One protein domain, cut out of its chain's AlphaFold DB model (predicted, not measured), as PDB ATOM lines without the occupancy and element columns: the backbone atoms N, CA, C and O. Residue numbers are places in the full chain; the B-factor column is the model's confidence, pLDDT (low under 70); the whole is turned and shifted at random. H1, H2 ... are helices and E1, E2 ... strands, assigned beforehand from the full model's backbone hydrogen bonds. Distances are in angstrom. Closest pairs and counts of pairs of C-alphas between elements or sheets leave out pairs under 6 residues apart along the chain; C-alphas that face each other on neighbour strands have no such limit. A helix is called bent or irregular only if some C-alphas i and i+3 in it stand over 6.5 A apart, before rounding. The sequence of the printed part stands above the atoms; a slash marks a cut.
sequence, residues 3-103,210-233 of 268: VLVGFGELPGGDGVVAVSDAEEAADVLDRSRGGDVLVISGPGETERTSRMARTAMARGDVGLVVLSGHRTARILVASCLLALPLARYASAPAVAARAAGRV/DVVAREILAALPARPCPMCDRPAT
ATOM      1  N   VAL A   3     341.495   0.398  12.256       78.69
ATOM      2  CA  VAL A   3     340.867   0.321  10.931       78.69
ATOM      3  C   VAL A   3     341.843  -0.338   9.966       78.69
ATOM      4  O   VAL A   3     342.978   0.116   9.835       78.69
ATOM      5  N   LEU A   4     341.421  -1.416   9.315       76.75
ATOM      6  CA  LEU A   4     342.191  -2.149   8.311       76.75
ATOM      7  C   LEU A   4     341.657  -1.795   6.925       76.75
ATOM      8  O   LEU A   4     340.518  -2.125   6.616       76.75
ATOM      9  N   VAL A   5     342.470  -1.167   6.078       76.50
ATOM     10  CA  VAL A   5     342.058  -0.757   4.726       76.50
ATOM     11  C   VAL A   5     342.674  -1.685   3.685       76.50
ATOM     12  O   VAL A   5     343.899  -1.736   3.531       76.50
ATOM     13  N   GLY A   6     341.827  -2.412   2.953       69.25
ATOM     14  CA  GLY A   6     342.250  -3.239   1.819       69.25
ATOM     15  C   GLY A   6     343.030  -4.509   2.189       69.25
ATOM     16  O   GLY A   6     343.838  -4.993   1.393       69.25
ATOM     17  N   PHE A   7     342.809  -5.050   3.393       65.44
ATOM     18  CA  PHE A   7     343.385  -6.331   3.832       65.44
ATOM     19  C   PHE A   7     342.454  -7.539   3.627       65.44
ATOM     20  O   PHE A   7     342.916  -8.673   3.747       65.44
ATOM     21  N   GLY A   8     341.185  -7.324   3.259       63.66
ATOM     22  CA  GLY A   8     340.177  -8.389   3.207       63.66
ATOM     23  C   GLY A   8     339.875  -8.964   4.597       63.66
ATOM     24  O   GLY A   8     339.970  -8.247   5.592       63.66
ATOM     25  N   GLU A   9     339.544 -10.257   4.657       55.53
ATOM     26  CA  GLU A   9     339.203 -11.022   5.872       55.53
ATOM     27  C   GLU A   9     340.425 -11.315   6.765       55.53
ATOM     28  O   GLU A   9     340.747 -12.464   7.068       55.53
ATOM     29  N   LEU A  10     341.144 -10.284   7.216       63.94
ATOM     30  CA  LEU A  10     341.867 -10.448   8.477       63.94
ATOM     31  C   LEU A  10     340.816 -10.727   9.560       63.94
ATOM     32  O   LEU A  10     339.826  -9.992   9.607       63.94
ATOM     33  N   PRO A  11     340.989 -11.760  10.407       53.78
ATOM     34  CA  PRO A  11     340.004 -12.079  11.426       53.78
ATOM     35  C   PRO A  11     339.753 -10.840  12.287       53.78
ATOM     36  O   PRO A  11     340.675 -10.254  12.861       53.78
ATOM     37  N   GLY A  12     338.490 -10.412  12.301       57.28
ATOM     38  CA  GLY A  12     338.035  -9.306  13.124       57.28
ATOM     39  C   GLY A  12     338.240  -9.631  14.601       57.28
ATOM     40  O   GLY A  12     338.131 -10.778  15.029       57.28
ATOM     41  N   GLY A  13     338.544  -8.600  15.376       64.38
ATOM     42  CA  GLY A  13     338.571  -8.648  16.832       64.38
ATOM     43  C   GLY A  13     337.931  -7.383  17.384       64.38
ATOM     44  O   GLY A  13     337.668  -6.438  16.635       64.38
ATOM     45  N   ASP A  14     337.695  -7.342  18.691       68.31
ATOM     46  CA  ASP A  14     337.045  -6.194  19.318       68.31
ATOM     47  C   ASP A  14     337.768  -4.877  18.992       68.31
ATOM     48  O   ASP A  14     338.976  -4.699  19.197       68.31
ATOM     49  N   GLY A  15     337.005  -3.933  18.438       77.25
ATOM     50  CA  GLY A  15     337.506  -2.626  18.022       77.25
ATOM     51  C   GLY A  15     338.366  -2.629  16.753       77.25
ATOM     52  O   GLY A  15     339.084  -1.644  16.545       77.25
ATOM     53  N   VAL A  16     338.315  -3.688  15.934       84.88
ATOM     54  CA  VAL A  16     338.905  -3.767  14.587       84.88
ATOM     55  C   VAL A  16     337.801  -3.677  13.536       84.88
ATOM     56  O   VAL A  16     336.871  -4.477  13.544       84.88
ATOM     57  N   VAL A  17     337.923  -2.729  12.610       85.44
ATOM     58  CA  VAL A  17     337.005  -2.572  11.474       85.44
ATOM     59  C   VAL A  17     337.791  -2.762  10.183       85.44
ATOM     60  O   VAL A  17     338.742  -2.022   9.935       85.44
ATOM     61  N   ALA A  18     337.429  -3.761   9.381       83.25
ATOM     62  CA  ALA A  18     337.982  -3.945   8.043       83.25
ATOM     63  C   ALA A  18     337.105  -3.214   7.026       83.25
ATOM     64  O   ALA A  18     335.889  -3.354   7.062       83.25
ATOM     65  N   VAL A  19     337.734  -2.439   6.150       81.44
ATOM     66  CA  VAL A  19     337.075  -1.650   5.107       81.44
ATOM     67  C   VAL A  19     337.753  -1.886   3.762       81.44
ATOM     68  O   VAL A  19     338.952  -2.199   3.684       81.44
ATOM     69  N   SER A  20     336.979  -1.751   2.694       75.56
ATOM     70  CA  SER A  20     337.420  -2.060   1.331       75.56
ATOM     71  C   SER A  20     338.186  -0.899   0.695       75.56
ATOM     72  O   SER A  20     339.158  -1.121  -0.032       75.56
ATOM     73  N   ASP A  21     337.799   0.334   1.022       73.81
ATOM     74  CA  ASP A  21     338.356   1.574   0.481       73.81
ATOM     75  C   ASP A  21     338.365   2.702   1.537       73.81
ATOM     76  O   ASP A  21     338.102   2.468   2.719       73.81
ATOM     77  N   ALA A  22     338.757   3.923   1.146       69.81
ATOM     78  CA  ALA A  22     338.845   5.040   2.089       69.81
ATOM     79  C   ALA A  22     337.585   5.884   2.207       69.81
ATOM     80  O   ALA A  22     337.552   6.704   3.119       69.81
ATOM     81  N   GLU A  23     336.590   5.717   1.338       76.81
ATOM     82  CA  GLU A  23     335.284   6.327   1.578       76.81
ATOM     83  C   GLU A  23     334.655   5.626   2.782       76.81
ATOM     84  O   GLU A  23     334.375   6.261   3.798       76.81
ATOM     85  N   GLU A  24     334.645   4.293   2.758       82.38
ATOM     86  CA  GLU A  24     334.221   3.488   3.898       82.38
ATOM     87  C   GLU A  24     335.109   3.740   5.133       82.38
ATOM     88  O   GLU A  24     334.611   3.866   6.257       82.38
ATOM     89  N   ALA A  25     336.431   3.892   4.951       81.25
ATOM     90  CA  ALA A  25     337.310   4.277   6.057       81.25
ATOM     91  C   ALA A  25     336.943   5.651   6.635       81.25
ATOM     92  O   ALA A  25     336.937   5.802   7.855       81.25
ATOM     93  N   ALA A  26     336.652   6.650   5.799       79.69
ATOM     94  CA  ALA A  26     336.273   7.987   6.241       79.69
ATOM     95  C   ALA A  26     334.950   7.960   7.017       79.69
ATOM     96  O   ALA A  26     334.882   8.556   8.090       79.69
ATOM     97  N   ASP A  27     333.960   7.194   6.559       84.44
ATOM     98  CA  ASP A  27     332.673   7.019   7.243       84.44
ATOM     99  C   ASP A  27     332.819   6.327   8.603       84.44
ATOM    100  O   ASP A  27     332.164   6.678   9.591       84.44
ATOM    101  N   VAL A  28     333.677   5.308   8.692       84.69
ATOM    102  CA  VAL A  28     334.010   4.655   9.968       84.69
ATOM    103  C   VAL A  28     334.728   5.629  10.895       84.69
ATOM    104  O   VAL A  28     334.425   5.696  12.090       84.69
ATOM    105  N   LEU A  29     335.671   6.403  10.362       84.44
ATOM    106  CA  LEU A  29     336.413   7.382  11.137       84.44
ATOM    107  C   LEU A  29     335.499   8.511  11.629       84.44
ATOM    108  O   LEU A  29     335.580   8.861  12.800       84.44
ATOM    109  N   ASP A  30     334.596   9.060  10.817       83.62
ATOM    110  CA  ASP A  30     333.712  10.152  11.249       83.62
ATOM    111  C   ASP A  30     332.778   9.728  12.395       83.62
ATOM    112  O   ASP A  30     332.597  10.471  13.366       83.62
ATOM    113  N   ARG A  31     332.298   8.478  12.349       83.06
ATOM    114  CA  ARG A  31     331.473   7.863  13.404       83.06
ATOM    115  C   ARG A  31     332.246   7.502  14.674       83.06
ATOM    116  O   ARG A  31     331.637   7.260  15.712       83.06
ATOM    117  N   SER A  32     333.575   7.469  14.622       75.94
ATOM    118  CA  SER A  32     334.433   7.092  15.748       75.94
ATOM    119  C   SER A  32     335.202   8.301  16.277       75.94
ATOM    120  O   SER A  32     336.312   8.624  15.845       75.94
ATOM    121  N   ARG A  33     334.609   9.003  17.246       75.19
ATOM    122  CA  ARG A  33     335.227  10.152  17.930       75.19
ATOM    123  C   ARG A  33     335.568   9.812  19.379       75.19
ATOM    124  O   ARG A  33     334.947   8.940  19.976       75.19
ATOM    125  N   GLY A  34     336.549  10.522  19.941       75.75
ATOM    126  CA  GLY A  34     336.870  10.443  21.371       75.75
ATOM    127  C   GLY A  34     338.021   9.509  21.751       75.75
ATOM    128  O   GLY A  34     338.121   9.130  22.914       75.75
ATOM    129  N   GLY A  35     338.906   9.140  20.816       82.81
ATOM    130  CA  GLY A  35     340.108   8.375  21.146       82.81
ATOM    131  C   GLY A  35     341.011   8.090  19.950       82.81
ATOM    132  O   GLY A  35     340.593   8.211  18.801       82.81
ATOM    133  N   ASP A  36     342.243   7.667  20.239       89.31
ATOM    134  CA  ASP A  36     343.229   7.367  19.203       89.31
ATOM    135  C   ASP A  36     342.783   6.195  18.311       89.31
ATOM    136  O   ASP A  36     342.390   5.106  18.766       89.31
ATOM    137  N   VAL A  37     342.897   6.418  17.004       90.69
ATOM    138  CA  VAL A  37     342.626   5.434  15.961       90.69
ATOM    139  C   VAL A  37     343.912   5.129  15.206       90.69
ATOM    140  O   VAL A  37     344.629   6.032  14.780       90.69
ATOM    141  N   LEU A  38     344.186   3.838  15.019       91.62
ATOM    142  CA  LEU A  38     345.253   3.365  14.144       91.62
ATOM    143  C   LEU A  38     344.648   2.826  12.848       91.62
ATOM    144  O   LEU A  38     343.939   1.820  12.866       91.62
ATOM    145  N   VAL A  39     344.952   3.484  11.735       90.44
ATOM    146  CA  VAL A  39     344.639   3.018  10.383       90.44
ATOM    147  C   VAL A  39     345.841   2.245   9.849       90.44
ATOM    148  O   VAL A  39     346.957   2.767   9.821       90.44
ATOM    149  N   ILE A  40     345.620   1.008   9.421       90.81
ATOM    150  CA  ILE A  40     346.620   0.134   8.806       90.81
ATOM    151  C   ILE A  40     346.188  -0.085   7.358       90.81
ATOM    152  O   ILE A  40     345.088  -0.571   7.105       90.81
ATOM    153  N   SER A  41     347.046   0.280   6.411       87.12
ATOM    154  CA  SER A  41     346.742   0.243   4.979       87.12
ATOM    155  C   SER A  41     347.769  -0.573   4.198       87.12
ATOM    156  O   SER A  41     348.934  -0.654   4.591       87.12
ATOM    157  N   GLY A  42     347.339  -1.205   3.105       79.38
ATOM    158  CA  GLY A  42     348.239  -1.820   2.127       79.38
ATOM    159  C   GLY A  42     348.911  -0.783   1.207       79.38
ATOM    160  O   GLY A  42     348.618   0.408   1.293       79.38
ATOM    161  N   PRO A  43     349.813  -1.211   0.309       72.19
ATOM    162  CA  PRO A  43     350.467  -0.316  -0.638       72.19
ATOM    163  C   PRO A  43     349.583  -0.049  -1.867       72.19
ATOM    164  O   PRO A  43     348.722  -0.857  -2.215       72.19
ATOM    165  N   GLY A  44     349.877   1.033  -2.594       66.81
ATOM    166  CA  GLY A  44     349.246   1.342  -3.883       66.81
ATOM    167  C   GLY A  44     347.977   2.184  -3.746       66.81
ATOM    168  O   GLY A  44     347.995   3.240  -3.113       66.81
ATOM    169  N   GLU A  45     346.880   1.750  -4.370       55.66
ATOM    170  CA  GLU A  45     345.611   2.492  -4.350       55.66
ATOM    171  C   GLU A  45     345.078   2.671  -2.929       55.66
ATOM    172  O   GLU A  45     344.635   3.758  -2.578       55.66
ATOM    173  N   THR A  46     345.223   1.663  -2.072       64.75
ATOM    174  CA  THR A  46     344.816   1.727  -0.662       64.75
ATOM    175  C   THR A  46     345.619   2.763   0.128       64.75
ATOM    176  O   THR A  46     345.042   3.476   0.952       64.75
ATOM    177  N   GLU A  47     346.911   2.946  -0.174       72.62
ATOM    178  CA  GLU A  47     347.755   3.972   0.449       72.62
ATOM    179  C   GLU A  47     347.287   5.388   0.098       72.62
ATOM    180  O   GLU A  47     347.062   6.194   1.005       72.62
ATOM    181  N   ARG A  48     347.165   5.709  -1.201       68.00
ATOM    182  CA  ARG A  48     346.757   7.055  -1.655       68.00
ATOM    183  C   ARG A  48     345.430   7.436  -1.007       68.00
ATOM    184  O   ARG A  48     345.304   8.507  -0.420       68.00
ATOM    185  N   THR A  49     344.497   6.505  -1.060       65.50
ATOM    186  CA  THR A  49     343.131   6.595  -0.550       65.50
ATOM    187  C   THR A  49     343.145   6.791   0.979       65.50
ATOM    188  O   THR A  49     342.545   7.739   1.484       65.50
ATOM    189  N   SER A  50     343.974   6.053   1.729       68.75
ATOM    190  CA  SER A  50     344.129   6.244   3.188       68.75
ATOM    191  C   SER A  50     344.778   7.583   3.566       68.75
ATOM    192  O   SER A  50     344.403   8.208   4.561       68.75
ATOM    193  N   ARG A  51     345.755   8.057   2.781       74.88
ATOM    194  CA  ARG A  51     346.375   9.377   2.988       74.88
ATOM    195  C   ARG A  51     345.384  10.506   2.720       74.88
ATOM    196  O   ARG A  51     345.383  11.484   3.470       74.88
ATOM    197  N   MET A  52     344.551  10.368   1.690       69.62
ATOM    198  CA  MET A  52     343.497  11.328   1.366       69.62
ATOM    199  C   MET A  52     342.465  11.409   2.487       69.62
ATOM    200  O   MET A  52     342.236  12.510   2.974       69.62
ATOM    201  N   ALA A  53     341.942  10.278   2.974       67.69
ATOM    202  CA  ALA A  53     341.007  10.276   4.104       67.69
ATOM    203  C   ALA A  53     341.614  10.926   5.354       67.69
ATOM    204  O   ALA A  53     341.016  11.831   5.932       67.69
ATOM    205  N   ARG A  54     342.853  10.568   5.727       73.56
ATOM    206  CA  ARG A  54     343.531  11.213   6.867       73.56
ATOM    207  C   ARG A  54     343.662  12.729   6.685       73.56
ATOM    208  O   ARG A  54     343.476  13.474   7.643       73.56
ATOM    209  N   THR A  55     343.998  13.180   5.477       75.06
ATOM    210  CA  THR A  55     344.176  14.609   5.176       75.06
ATOM    211  C   THR A  55     342.843  15.352   5.193       75.06
ATOM    212  O   THR A  55     342.753  16.402   5.821       75.06
ATOM    213  N   ALA A  56     341.807  14.790   4.569       66.88
ATOM    214  CA  ALA A  56     340.470  15.374   4.499       66.88
ATOM    215  C   ALA A  56     339.841  15.545   5.887       66.88
ATOM    216  O   ALA A  56     339.180  16.544   6.147       66.88
ATOM    217  N   MET A  57     340.088  14.600   6.796       70.00
ATOM    218  CA  MET A  57     339.566  14.674   8.158       70.00
ATOM    219  C   MET A  57     340.338  15.641   9.064       70.00
ATOM    220  O   MET A  57     339.799  16.053  10.086       70.00
ATOM    221  N   ALA A  58     341.600  15.962   8.740       75.25
ATOM    222  CA  ALA A  58     342.493  16.807   9.549       75.25
ATOM    223  C   ALA A  58     342.533  16.436  11.053       75.25
ATOM    224  O   ALA A  58     342.718  17.285  11.926       75.25
ATOM    225  N   ARG A  59     342.357  15.147  11.368       81.75
ATOM    226  CA  ARG A  59     342.211  14.646  12.738       81.75
ATOM    227  C   ARG A  59     343.554  14.310  13.383       81.75
ATOM    228  O   ARG A  59     344.282  13.437  12.912       81.75
ATOM    229  N   GLY A  60     343.852  14.966  14.506       83.69
ATOM    230  CA  GLY A  60     345.074  14.744  15.292       83.69
ATOM    231  C   GLY A  60     345.104  13.432  16.088       83.69
ATOM    232  O   GLY A  60     346.151  13.072  16.616       83.69
ATOM    233  N   ASP A  61     343.984  12.715  16.172       87.81
ATOM    234  CA  ASP A  61     343.825  11.424  16.853       87.81
ATOM    235  C   ASP A  61     343.811  10.224  15.886       87.81
ATOM    236  O   ASP A  61     343.589   9.092  16.308       87.81
ATOM    237  N   VAL A  62     344.099  10.436  14.593       89.81
ATOM    238  CA  VAL A  62     344.184   9.368  13.583       89.81
ATOM    239  C   VAL A  62     345.631   9.182  13.115       89.81
ATOM    240  O   VAL A  62     346.201  10.013  12.398       89.81
ATOM    241  N   GLY A  63     346.227   8.054  13.501       89.81
ATOM    242  CA  GLY A  63     347.529   7.599  13.022       89.81
ATOM    243  C   GLY A  63     347.382   6.674  11.814       89.81
ATOM    244  O   GLY A  63     346.510   5.812  11.801       89.81
ATOM    245  N   LEU A  64     348.248   6.821  10.807       89.81
ATOM    246  CA  LEU A  64     348.263   5.970   9.609       89.81
ATOM    247  C   LEU A  64     349.591   5.224   9.490       89.81
ATOM    248  O   LEU A  64     350.657   5.842   9.505       89.81
ATOM    249  N   VAL A  65     349.514   3.909   9.295       90.88
ATOM    250  CA  VAL A  65     350.638   3.046   8.928       90.88
ATOM    251  C   VAL A  65     350.328   2.367   7.600       90.88
ATOM    252  O   VAL A  65     349.299   1.716   7.448       90.88
ATOM    253  N   VAL A  66     351.238   2.511   6.640       89.50
ATOM    254  CA  VAL A  66     351.158   1.845   5.338       89.50
ATOM    255  C   VAL A  66     352.156   0.697   5.338       89.50
ATOM    256  O   VAL A  66     353.350   0.913   5.545       89.50
ATOM    257  N   LEU A  67     351.667  -0.521   5.134       90.38
ATOM    258  CA  LEU A  67     352.481  -1.726   5.076       90.38
ATOM    259  C   LEU A  67     352.880  -2.016   3.633       90.38
ATOM    260  O   LEU A  67     352.038  -2.084   2.740       90.38
ATOM    261  N   SER A  68     354.172  -2.225   3.411       85.69
ATOM    262  CA  SER A  68     354.740  -2.618   2.123       85.69
ATOM    263  C   SER A  68     355.078  -4.115   2.099       85.69
ATOM    264  O   SER A  68     354.894  -4.828   3.083       85.69
ATOM    265  N   GLY A  69     355.556  -4.609   0.955       86.06
ATOM    266  CA  GLY A  69     355.995  -5.997   0.801       86.06
ATOM    267  C   GLY A  69     354.890  -6.965   0.380       86.06
ATOM    268  O   GLY A  69     353.827  -6.560  -0.102       86.06
ATOM    269  N   HIS A  70     355.182  -8.256   0.525       88.62
ATOM    270  CA  HIS A  70     354.343  -9.378   0.101       88.62
ATOM    271  C   HIS A  70     353.027  -9.462   0.874       88.62
ATOM    272  O   HIS A  70     352.946  -9.041   2.026       88.62
ATOM    273  N   ARG A  71     351.969  -9.987   0.246       89.12
ATOM    274  CA  ARG A  71     350.615  -9.940   0.820       89.12
ATOM    275  C   ARG A  71     350.547 -10.727   2.129       89.12
ATOM    276  O   ARG A  71     350.079 -10.182   3.120       89.12
ATOM    277  N   THR A  72     351.060 -11.953   2.145       93.00
ATOM    278  CA  THR A  72     351.134 -12.810   3.343       93.00
ATOM    279  C   THR A  72     351.981 -12.175   4.452       93.00
ATOM    280  O   THR A  72     351.576 -12.178   5.612       93.00
ATOM    281  N   ALA A  73     353.102 -11.532   4.106       94.44
ATOM    282  CA  ALA A  73     353.945 -10.822   5.066       94.44
ATOM    283  C   ALA A  73     353.218  -9.627   5.695       94.44
ATOM    284  O   ALA A  73     353.260  -9.433   6.910       94.44
ATOM    285  N   ARG A  74     352.492  -8.848   4.883       92.00
ATOM    286  CA  ARG A  74     351.693  -7.717   5.372       92.00
ATOM    287  C   ARG A  74     350.615  -8.154   6.353       92.00
ATOM    288  O   ARG A  74     350.357  -7.415   7.293       92.00
ATOM    289  N   ILE A  75     350.013  -9.326   6.157       92.19
ATOM    290  CA  ILE A  75     349.031  -9.892   7.092       92.19
ATOM    291  C   ILE A  75     349.693 -10.159   8.448       92.19
ATOM    292  O   ILE A  75     349.188  -9.686   9.458       92.19
ATOM    293  N   LEU A  76     350.862 -10.805   8.485       94.94
ATOM    294  CA  LEU A  76     351.593 -11.040   9.741       94.94
ATOM    295  C   LEU A  76     351.990  -9.738  10.449       94.94
ATOM    296  O   LEU A  76     351.826  -9.611  11.665       94.94
ATOM    297  N   VAL A  77     352.472  -8.748   9.694       96.06
ATOM    298  CA  VAL A  77     352.830  -7.436  10.252       96.06
ATOM    299  C   VAL A  77     351.588  -6.696  10.755       96.06
ATOM    300  O   VAL A  77     351.619  -6.144  11.853       96.06
ATOM    301  N   ALA A  78     350.479  -6.721  10.011       94.00
ATOM    302  CA  ALA A  78     349.210  -6.147  10.450       94.00
ATOM    303  C   ALA A  78     348.729  -6.808  11.746       94.00
ATOM    304  O   ALA A  78     348.389  -6.096  12.686       94.00
ATOM    305  N   SER A  79     348.800  -8.137  11.853       93.31
ATOM    306  CA  SER A  79     348.459  -8.866  13.080       93.31
ATOM    307  C   SER A  79     349.314  -8.435  14.278       93.31
ATOM    308  O   SER A  79     348.790  -8.297  15.382       93.31
ATOM    309  N   CYS A  80     350.602  -8.128  14.077       95.38
ATOM    310  CA  CYS A  80     351.447  -7.562  15.137       95.38
ATOM    311  C   CYS A  80     350.955  -6.169  15.573       95.38
ATOM    312  O   CYS A  80     350.944  -5.851  16.760       95.38
ATOM    313  N   LEU A  81     350.525  -5.329  14.625       94.88
ATOM    314  CA  LEU A  81     349.977  -4.002  14.926       94.88
ATOM    315  C   LEU A  81     348.610  -4.069  15.617       94.88
ATOM    316  O   LEU A  81     348.312  -3.236  16.476       94.88
ATOM    317  N   LEU A  82     347.792  -5.067  15.282       92.44
ATOM    318  CA  LEU A  82     346.514  -5.314  15.946       92.44
ATOM    319  C   LEU A  82     346.695  -5.681  17.425       92.44
ATOM    320  O   LEU A  82     345.875  -5.284  18.251       92.44
ATOM    321  N   ALA A  83     347.808  -6.333  17.774       92.44
ATOM    322  CA  ALA A  83     348.157  -6.666  19.152       92.44
ATOM    323  C   ALA A  83     348.693  -5.480  19.982       92.44
ATOM    324  O   ALA A  83     348.931  -5.625  21.183       92.44
ATOM    325  N   LEU A  84     348.890  -4.296  19.388       92.81
ATOM    326  CA  LEU A  84     349.405  -3.142  20.124       92.81
ATOM    327  C   LEU A  84     348.376  -2.602  21.121       92.81
ATOM    328  O   LEU A  84     347.225  -2.375  20.737       92.81
ATOM    329  N   PRO A  85     348.774  -2.287  22.367       91.31
ATOM    330  CA  PRO A  85     347.912  -1.539  23.269       91.31
ATOM    331  C   PRO A  85     347.708  -0.106  22.753       91.31
ATOM    332  O   PRO A  85     348.616   0.477  22.155       91.31
ATOM    333  N   LEU A  86     346.532   0.477  23.030       88.94
ATOM    334  CA  LEU A  86     346.122   1.809  22.542       88.94
ATOM    335  C   LEU A  86     347.192   2.880  22.812       88.94
ATOM    336  O   LEU A  86     347.597   3.604  21.907       88.94
ATOM    337  N   ALA A  87     347.739   2.898  24.032       89.69
ATOM    338  CA  ALA A  87     348.774   3.844  24.462       89.69
ATOM    339  C   ALA A  87     350.098   3.750  23.671       89.69
ATOM    340  O   ALA A  87     350.974   4.602  23.815       89.69
ATOM    341  N   ARG A  88     350.280   2.710  22.848       92.31
ATOM    342  CA  ARG A  88     351.495   2.462  22.059       92.31
ATOM    343  C   ARG A  88     351.269   2.615  20.556       92.31
ATOM    344  O   ARG A  88     352.192   2.352  19.788       92.31
ATOM    345  N   TYR A  89     350.105   3.095  20.112       93.19
ATOM    346  CA  TYR A  89     349.827   3.309  18.687       93.19
ATOM    347  C   TYR A  89     350.851   4.210  17.999       93.19
ATOM    348  O   TYR A  89     351.241   3.931  16.871       93.19
ATOM    349  N   ALA A  90     351.372   5.229  18.685       91.94
ATOM    350  CA  ALA A  90     352.394   6.106  18.110       91.94
ATOM    351  C   ALA A  90     353.720   5.382  17.789       91.94
ATOM    352  O   ALA A  90     354.540   5.905  17.043       91.94
ATOM    353  N   SER A  91     353.925   4.170  18.318       93.19
ATOM    354  CA  SER A  91     355.075   3.310  18.015       93.19
ATOM    355  C   SER A  91     354.816   2.332  16.860       93.19
ATOM    356  O   SER A  91     355.718   1.583  16.487       93.19
ATOM    357  N   ALA A  92     353.616   2.337  16.266       94.31
ATOM    358  CA  ALA A  92     353.213   1.382  15.237       94.31
ATOM    359  C   ALA A  92     354.156   1.313  14.017       94.31
ATOM    360  O   ALA A  92     354.466   0.196  13.613       94.31
ATOM    361  N   PRO A  93     354.707   2.413  13.454       93.50
ATOM    362  CA  PRO A  93     355.671   2.300  12.353       93.50
ATOM    363  C   PRO A  93     356.956   1.567  12.742       93.50
ATOM    364  O   PRO A  93     357.453   0.741  11.980       93.50
ATOM    365  N   ALA A  94     357.490   1.850  13.935       93.56
ATOM    366  CA  ALA A  94     358.700   1.200  14.430       93.56
ATOM    367  C   ALA A  94     358.453  -0.293  14.682       93.56
ATOM    368  O   ALA A  94     359.287  -1.127  14.328       93.56
ATOM    369  N   VAL A  95     357.277  -0.634  15.224       95.56
ATOM    370  CA  VAL A  95     356.857  -2.028  15.389       95.56
ATOM    371  C   VAL A  95     356.704  -2.712  14.034       95.56
ATOM    372  O   VAL A  95     357.246  -3.796  13.858       95.56
ATOM    373  N   ALA A  96     356.043  -2.074  13.065       95.38
ATOM    374  CA  ALA A  96     355.859  -2.621  11.724       95.38
ATOM    375  C   ALA A  96     357.200  -2.929  11.048       95.38
ATOM    376  O   ALA A  96     357.381  -4.019  10.514       95.38
ATOM    377  N   ALA A  97     358.159  -2.002  11.122       94.31
ATOM    378  CA  ALA A  97     359.488  -2.180  10.546       94.31
ATOM    379  C   ALA A  97     360.261  -3.335  11.206       94.31
ATOM    380  O   ALA A  97     360.850  -4.166  10.514       94.31
ATOM    381  N   ARG A  98     360.238  -3.427  12.544       96.12
ATOM    382  CA  ARG A  98     360.907  -4.514  13.282       96.12
ATOM    383  C   ARG A  98     360.225  -5.866  13.070       96.12
ATOM    384  O   ARG A  98     360.920  -6.865  12.937       96.12
ATOM    385  N   ALA A  99     358.894  -5.895  13.002       96.62
ATOM    386  CA  ALA A  99     358.130  -7.104  12.714       96.62
ATOM    387  C   ALA A  99     358.400  -7.590  11.288       96.62
ATOM    388  O   ALA A  99     358.683  -8.767  11.102       96.62
ATOM    389  N   ALA A 100     358.414  -6.689  10.299       95.12
ATOM    390  CA  ALA A 100     358.746  -7.026   8.916       95.12
ATOM    391  C   ALA A 100     360.132  -7.680   8.793       95.12
ATOM    392  O   ALA A 100     360.281  -8.645   8.055       95.12
ATOM    393  N   GLY A 101     361.122  -7.223   9.571       95.12
ATOM    394  CA  GLY A 101     362.452  -7.844   9.626       95.12
ATOM    395  C   GLY A 101     362.498  -9.243  10.258       95.12
ATOM    396  O   GLY A 101     363.511  -9.925  10.134       95.12
ATOM    397  N   ARG A 102     361.428  -9.683  10.933       96.44
ATOM    398  CA  ARG A 102     361.292 -11.038  11.502       96.44
ATOM    399  C   ARG A 102     360.476 -11.979  10.620       96.44
ATOM    400  O   ARG A 102     360.490 -13.183  10.857       96.44
ATOM    401  N   VAL A 103     359.759 -11.448   9.631       97.06
ATOM    402  CA  VAL A 103     358.949 -12.258   8.724       97.06
ATOM    403  C   VAL A 103     359.857 -12.928   7.700       97.06
ATOM    404  O   VAL A 103     360.601 -12.265   6.975       97.06
ATOM    405  N   ASP A 210     351.175 -11.459  18.717       95.19
ATOM    406  CA  ASP A 210     351.097 -10.769  20.010       95.19
ATOM    407  C   ASP A 210     352.405 -10.874  20.808       95.19
ATOM    408  O   ASP A 210     352.840  -9.894  21.419       95.19
ATOM    409  N   VAL A 211     353.068 -12.034  20.764       96.94
ATOM    410  CA  VAL A 211     354.373 -12.254  21.397       96.94
ATOM    411  C   VAL A 211     355.432 -11.421  20.695       96.94
ATOM    412  O   VAL A 211     356.147 -10.666  21.354       96.94
ATOM    413  N   VAL A 212     355.467 -11.472  19.362       97.56
ATOM    414  CA  VAL A 212     356.399 -10.680  18.551       97.56
ATOM    415  C   VAL A 212     356.224  -9.182  18.815       97.56
ATOM    416  O   VAL A 212     357.207  -8.480  19.058       97.56
ATOM    417  N   ALA A 213     354.984  -8.682  18.827       96.31
ATOM    418  CA  ALA A 213     354.699  -7.277  19.108       96.31
ATOM    419  C   ALA A 213     355.158  -6.861  20.515       96.31
ATOM    420  O   ALA A 213     355.760  -5.799  20.675       96.31
ATOM    421  N   ARG A 214     354.919  -7.703  21.530       96.62
ATOM    422  CA  ARG A 214     355.328  -7.452  22.919       96.62
ATOM    423  C   ARG A 214     356.847  -7.394  23.073       96.62
ATOM    424  O   ARG A 214     357.349  -6.465  23.697       96.62
ATOM    425  N   GLU A 215     357.569  -8.342  22.478       97.31
ATOM    426  CA  GLU A 215     359.038  -8.373  22.481       97.31
ATOM    427  C   GLU A 215     359.627  -7.132  21.804       97.31
ATOM    428  O   GLU A 215     360.523  -6.483  22.344       97.31
ATOM    429  N   ILE A 216     359.082  -6.757  20.642       96.62
ATOM    430  CA  ILE A 216     359.505  -5.550  19.932       96.62
ATOM    431  C   ILE A 216     359.243  -4.310  20.790       96.62
ATOM    432  O   ILE A 216     360.131  -3.475  20.930       96.62
ATOM    433  N   LEU A 217     358.054  -4.181  21.386       94.50
ATOM    434  CA  LEU A 217     357.722  -3.042  22.242       94.50
ATOM    435  C   LEU A 217     358.629  -2.939  23.468       94.50
ATOM    436  O   LEU A 217     359.005  -1.826  23.827       94.50
ATOM    437  N   ALA A 218     358.979  -4.064  24.094       94.50
ATOM    438  CA  ALA A 218     359.892  -4.092  25.233       94.50
ATOM    439  C   ALA A 218     361.294  -3.583  24.856       94.50
ATOM    440  O   ALA A 218     361.949  -2.922  25.659       94.50
ATOM    441  N   ALA A 219     361.729  -3.832  23.619       93.69
ATOM    442  CA  ALA A 219     363.007  -3.362  23.086       93.69
ATOM    443  C   ALA A 219     362.961  -1.938  22.490       93.69
ATOM    444  O   ALA A 219     363.990  -1.425  22.042       93.69
ATOM    445  N   LEU A 220     361.787  -1.299  22.433       89.44
ATOM    446  CA  LEU A 220     361.587   0.019  21.830       89.44
ATOM    447  C   LEU A 220     361.272   1.067  22.910       89.44
ATOM    448  O   LEU A 220     360.104   1.210  23.299       89.44
ATOM    449  N   PRO A 221     362.276   1.836  23.380       86.25
ATOM    450  CA  PRO A 221     362.031   2.898  24.341       86.25
ATOM    451  C   PRO A 221     361.154   3.959  23.686       86.25
ATOM    452  O   PRO A 221     361.494   4.507  22.636       86.25
ATOM    453  N   ALA A 222     360.025   4.257  24.315       87.31
ATOM    454  CA  ALA A 222     359.180   5.346  23.872       87.31
ATOM    455  C   ALA A 222     359.417   6.597  24.683       87.31
ATOM    456  O   ALA A 222     359.622   6.552  25.895       87.31
ATOM    457  N   ARG A 223     359.346   7.716  23.977       89.31
ATOM    458  CA  ARG A 223     359.428   9.045  24.556       89.31
ATOM    459  C   ARG A 223     358.125   9.778  24.249       89.31
ATOM    460  O   ARG A 223     357.525   9.524  23.198       89.31
ATOM    461  N   PRO A 224     357.655  10.645  25.154       90.44
ATOM    462  CA  PRO A 224     356.525  11.505  24.844       90.44
ATOM    463  C   PRO A 224     356.888  12.380  23.640       90.44
ATOM    464  O   PRO A 224     357.984  12.936  23.557       90.44
ATOM    465  N   CYS A 225     355.986  12.458  22.667       89.94
ATOM    466  CA  CYS A 225     356.143  13.367  21.541       89.94
ATOM    467  C   CYS A 225     356.050  14.817  22.046       89.94
ATOM    468  O   CYS A 225     355.007  15.165  22.587       89.94
ATOM    469  N   PRO A 226     357.027  15.704  21.785       89.31
ATOM    470  CA  PRO A 226     357.036  17.056  22.363       89.31
ATOM    471  C   PRO A 226     355.859  17.939  21.911       89.31
ATOM    472  O   PRO A 226     355.587  18.961  22.523       89.31
ATOM    473  N   MET A 227     355.156  17.552  20.841       90.50
ATOM    474  CA  MET A 227     353.991  18.279  20.323       90.50
ATOM    475  C   MET A 227     352.634  17.741  20.793       90.50
ATOM    476  O   MET A 227     351.635  18.434  20.652       90.50
ATOM    477  N   CYS A 228     352.541  16.484  21.235       90.25
ATOM    478  CA  CYS A 228     351.236  15.885  21.557       90.25
ATOM    479  C   CYS A 228     351.270  14.845  22.681       90.25
ATOM    480  O   CYS A 228     350.300  14.104  22.840       90.25
ATOM    481  N   ASP A 229     352.405  14.733  23.372       90.62
ATOM    482  CA  ASP A 229     352.734  13.864  24.509       90.62
ATOM    483  C   ASP A 229     352.527  12.356  24.328       90.62
ATOM    484  O   ASP A 229     352.886  11.558  25.195       90.62
ATOM    485  N   ARG A 230     352.031  11.915  23.168       90.81
ATOM    486  CA  ARG A 230     351.830  10.492  22.883       90.81
ATOM    487  C   ARG A 230     353.160   9.728  22.921       90.81
ATOM    488  O   ARG A 230     354.131  10.210  22.330       90.81
ATOM    489  N   PRO A 231     353.205   8.519  23.521       90.38
ATOM    490  CA  PRO A 231     354.406   7.682  23.573       90.38
ATOM    491  C   PRO A 231     354.831   7.174  22.187       90.38
ATOM    492  O   PRO A 231     354.434   6.094  21.732       90.38
ATOM    493  N   ALA A 232     355.658   7.958  21.507       86.88
ATOM    494  CA  ALA A 232     356.137   7.675  20.168       86.88
ATOM    495  C   ALA A 232     357.499   6.978  20.208       86.88
ATOM    496  O   ALA A 232     358.298   7.155  21.130       86.88
ATOM    497  N   THR A 233     357.756   6.188  19.172       84.88
ATOM    498  CA  THR A 233     359.068   5.600  18.921       84.88
ATOM    499  C   THR A 233     359.470   5.946  17.496       84.88
ATOM    500  O   THR A 233     358.706   5.693  16.564       84.88
TER     501      THR A 233
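What this domain is: This is residues 3 to 103 and 210 to 233 of the 268 residues of an uncharacterized protein of Georgenia sp. Z443 (UniProt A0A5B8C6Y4). A four-stranded, parallel, twisted sheet is the middle of three layers, with H1 and H2 over one face and the hairpin H3 and H4 over the other. H5 packs on H3 and H4, off the sheet, and a tail, residues 219 to 233, follows without a named element. The printed part has 125 residues, with five named helices and four strands, along the chain E1 E2 H1 E3 H2 E4 H3 H4 H5, class mixed. The sheet's order is E2 E1 E3 E4; the whole is compact, radius of gyration of the C-alphas 13.7 A, spanning 36 by 35 by 26 A.

How they stand to each other: The sheet has edge strands E2, residues 16 to 19, and E4, residues 62 to 66, and inner strands E1, residues 3 to 5, and E3, residues 37 to 41. Within hydrogen-bond range are N 19 and O 4, 2.8 A, N 5 and O 40, 2.9 A, and N 65 and O 39, 2.8 A. H1, residues 22 to 31, and H2, residues 45 to 57, on the same face, touch, the closest C-alphas being those of Ala 22 and Thr 49, 5.3 A. E3, H2 and E4 form a right-handed strand-helix-strand unit, parallel neighbours with a helix between; E2, H1 and E3 form a split one, also right-handed, with E1 between its strands. On the opposite face H3, residues 71 to 82, and H4, residues 86 to 100, form a helical hairpin at a shallow tilt of 28 degrees; the closest C-alphas, Val 77 and Ala 99, are 5.9 A apart. H5, residues 210 to 218, touches residues 95 to 99 of H4 alone, about perpendicular at 79 degrees, closest C-alphas Val 95 and Ile 216, 6.3 A. H5 and H3 touch only at their ends, with residues 79 to 81 of H3 alone, closest C-alphas Cys 80 and Ala 213, 5.1 A. Every O i to N i+4 pair is within hydrogen-bond range in H1, H2, H3 and H5, and 6 of 11 in H4.

Where its parts are: E1 begins at C-alpha 3 (340.867, 0.321, 10.931) and H5 ends at C-alpha 218 (359.892, -4.092, 25.233). H4 is 20.6 A long, H2 18.5 A and H3 16.3 A. H4 is irregular: C-alphas 87 and 90 are 7.7 A apart.

The domain as a whole: The two C-alphas farthest apart, Glu 9 and Pro 226, are 37.1 A apart. Residues 104 to 209 are not printed; C-alphas 103 and 210 are 13.8 A apart across the cut. Of the links printed whole, none is long. Mean pLDDT of the printed part is 84.4; 19 residues are under 70, among them 6 to 14.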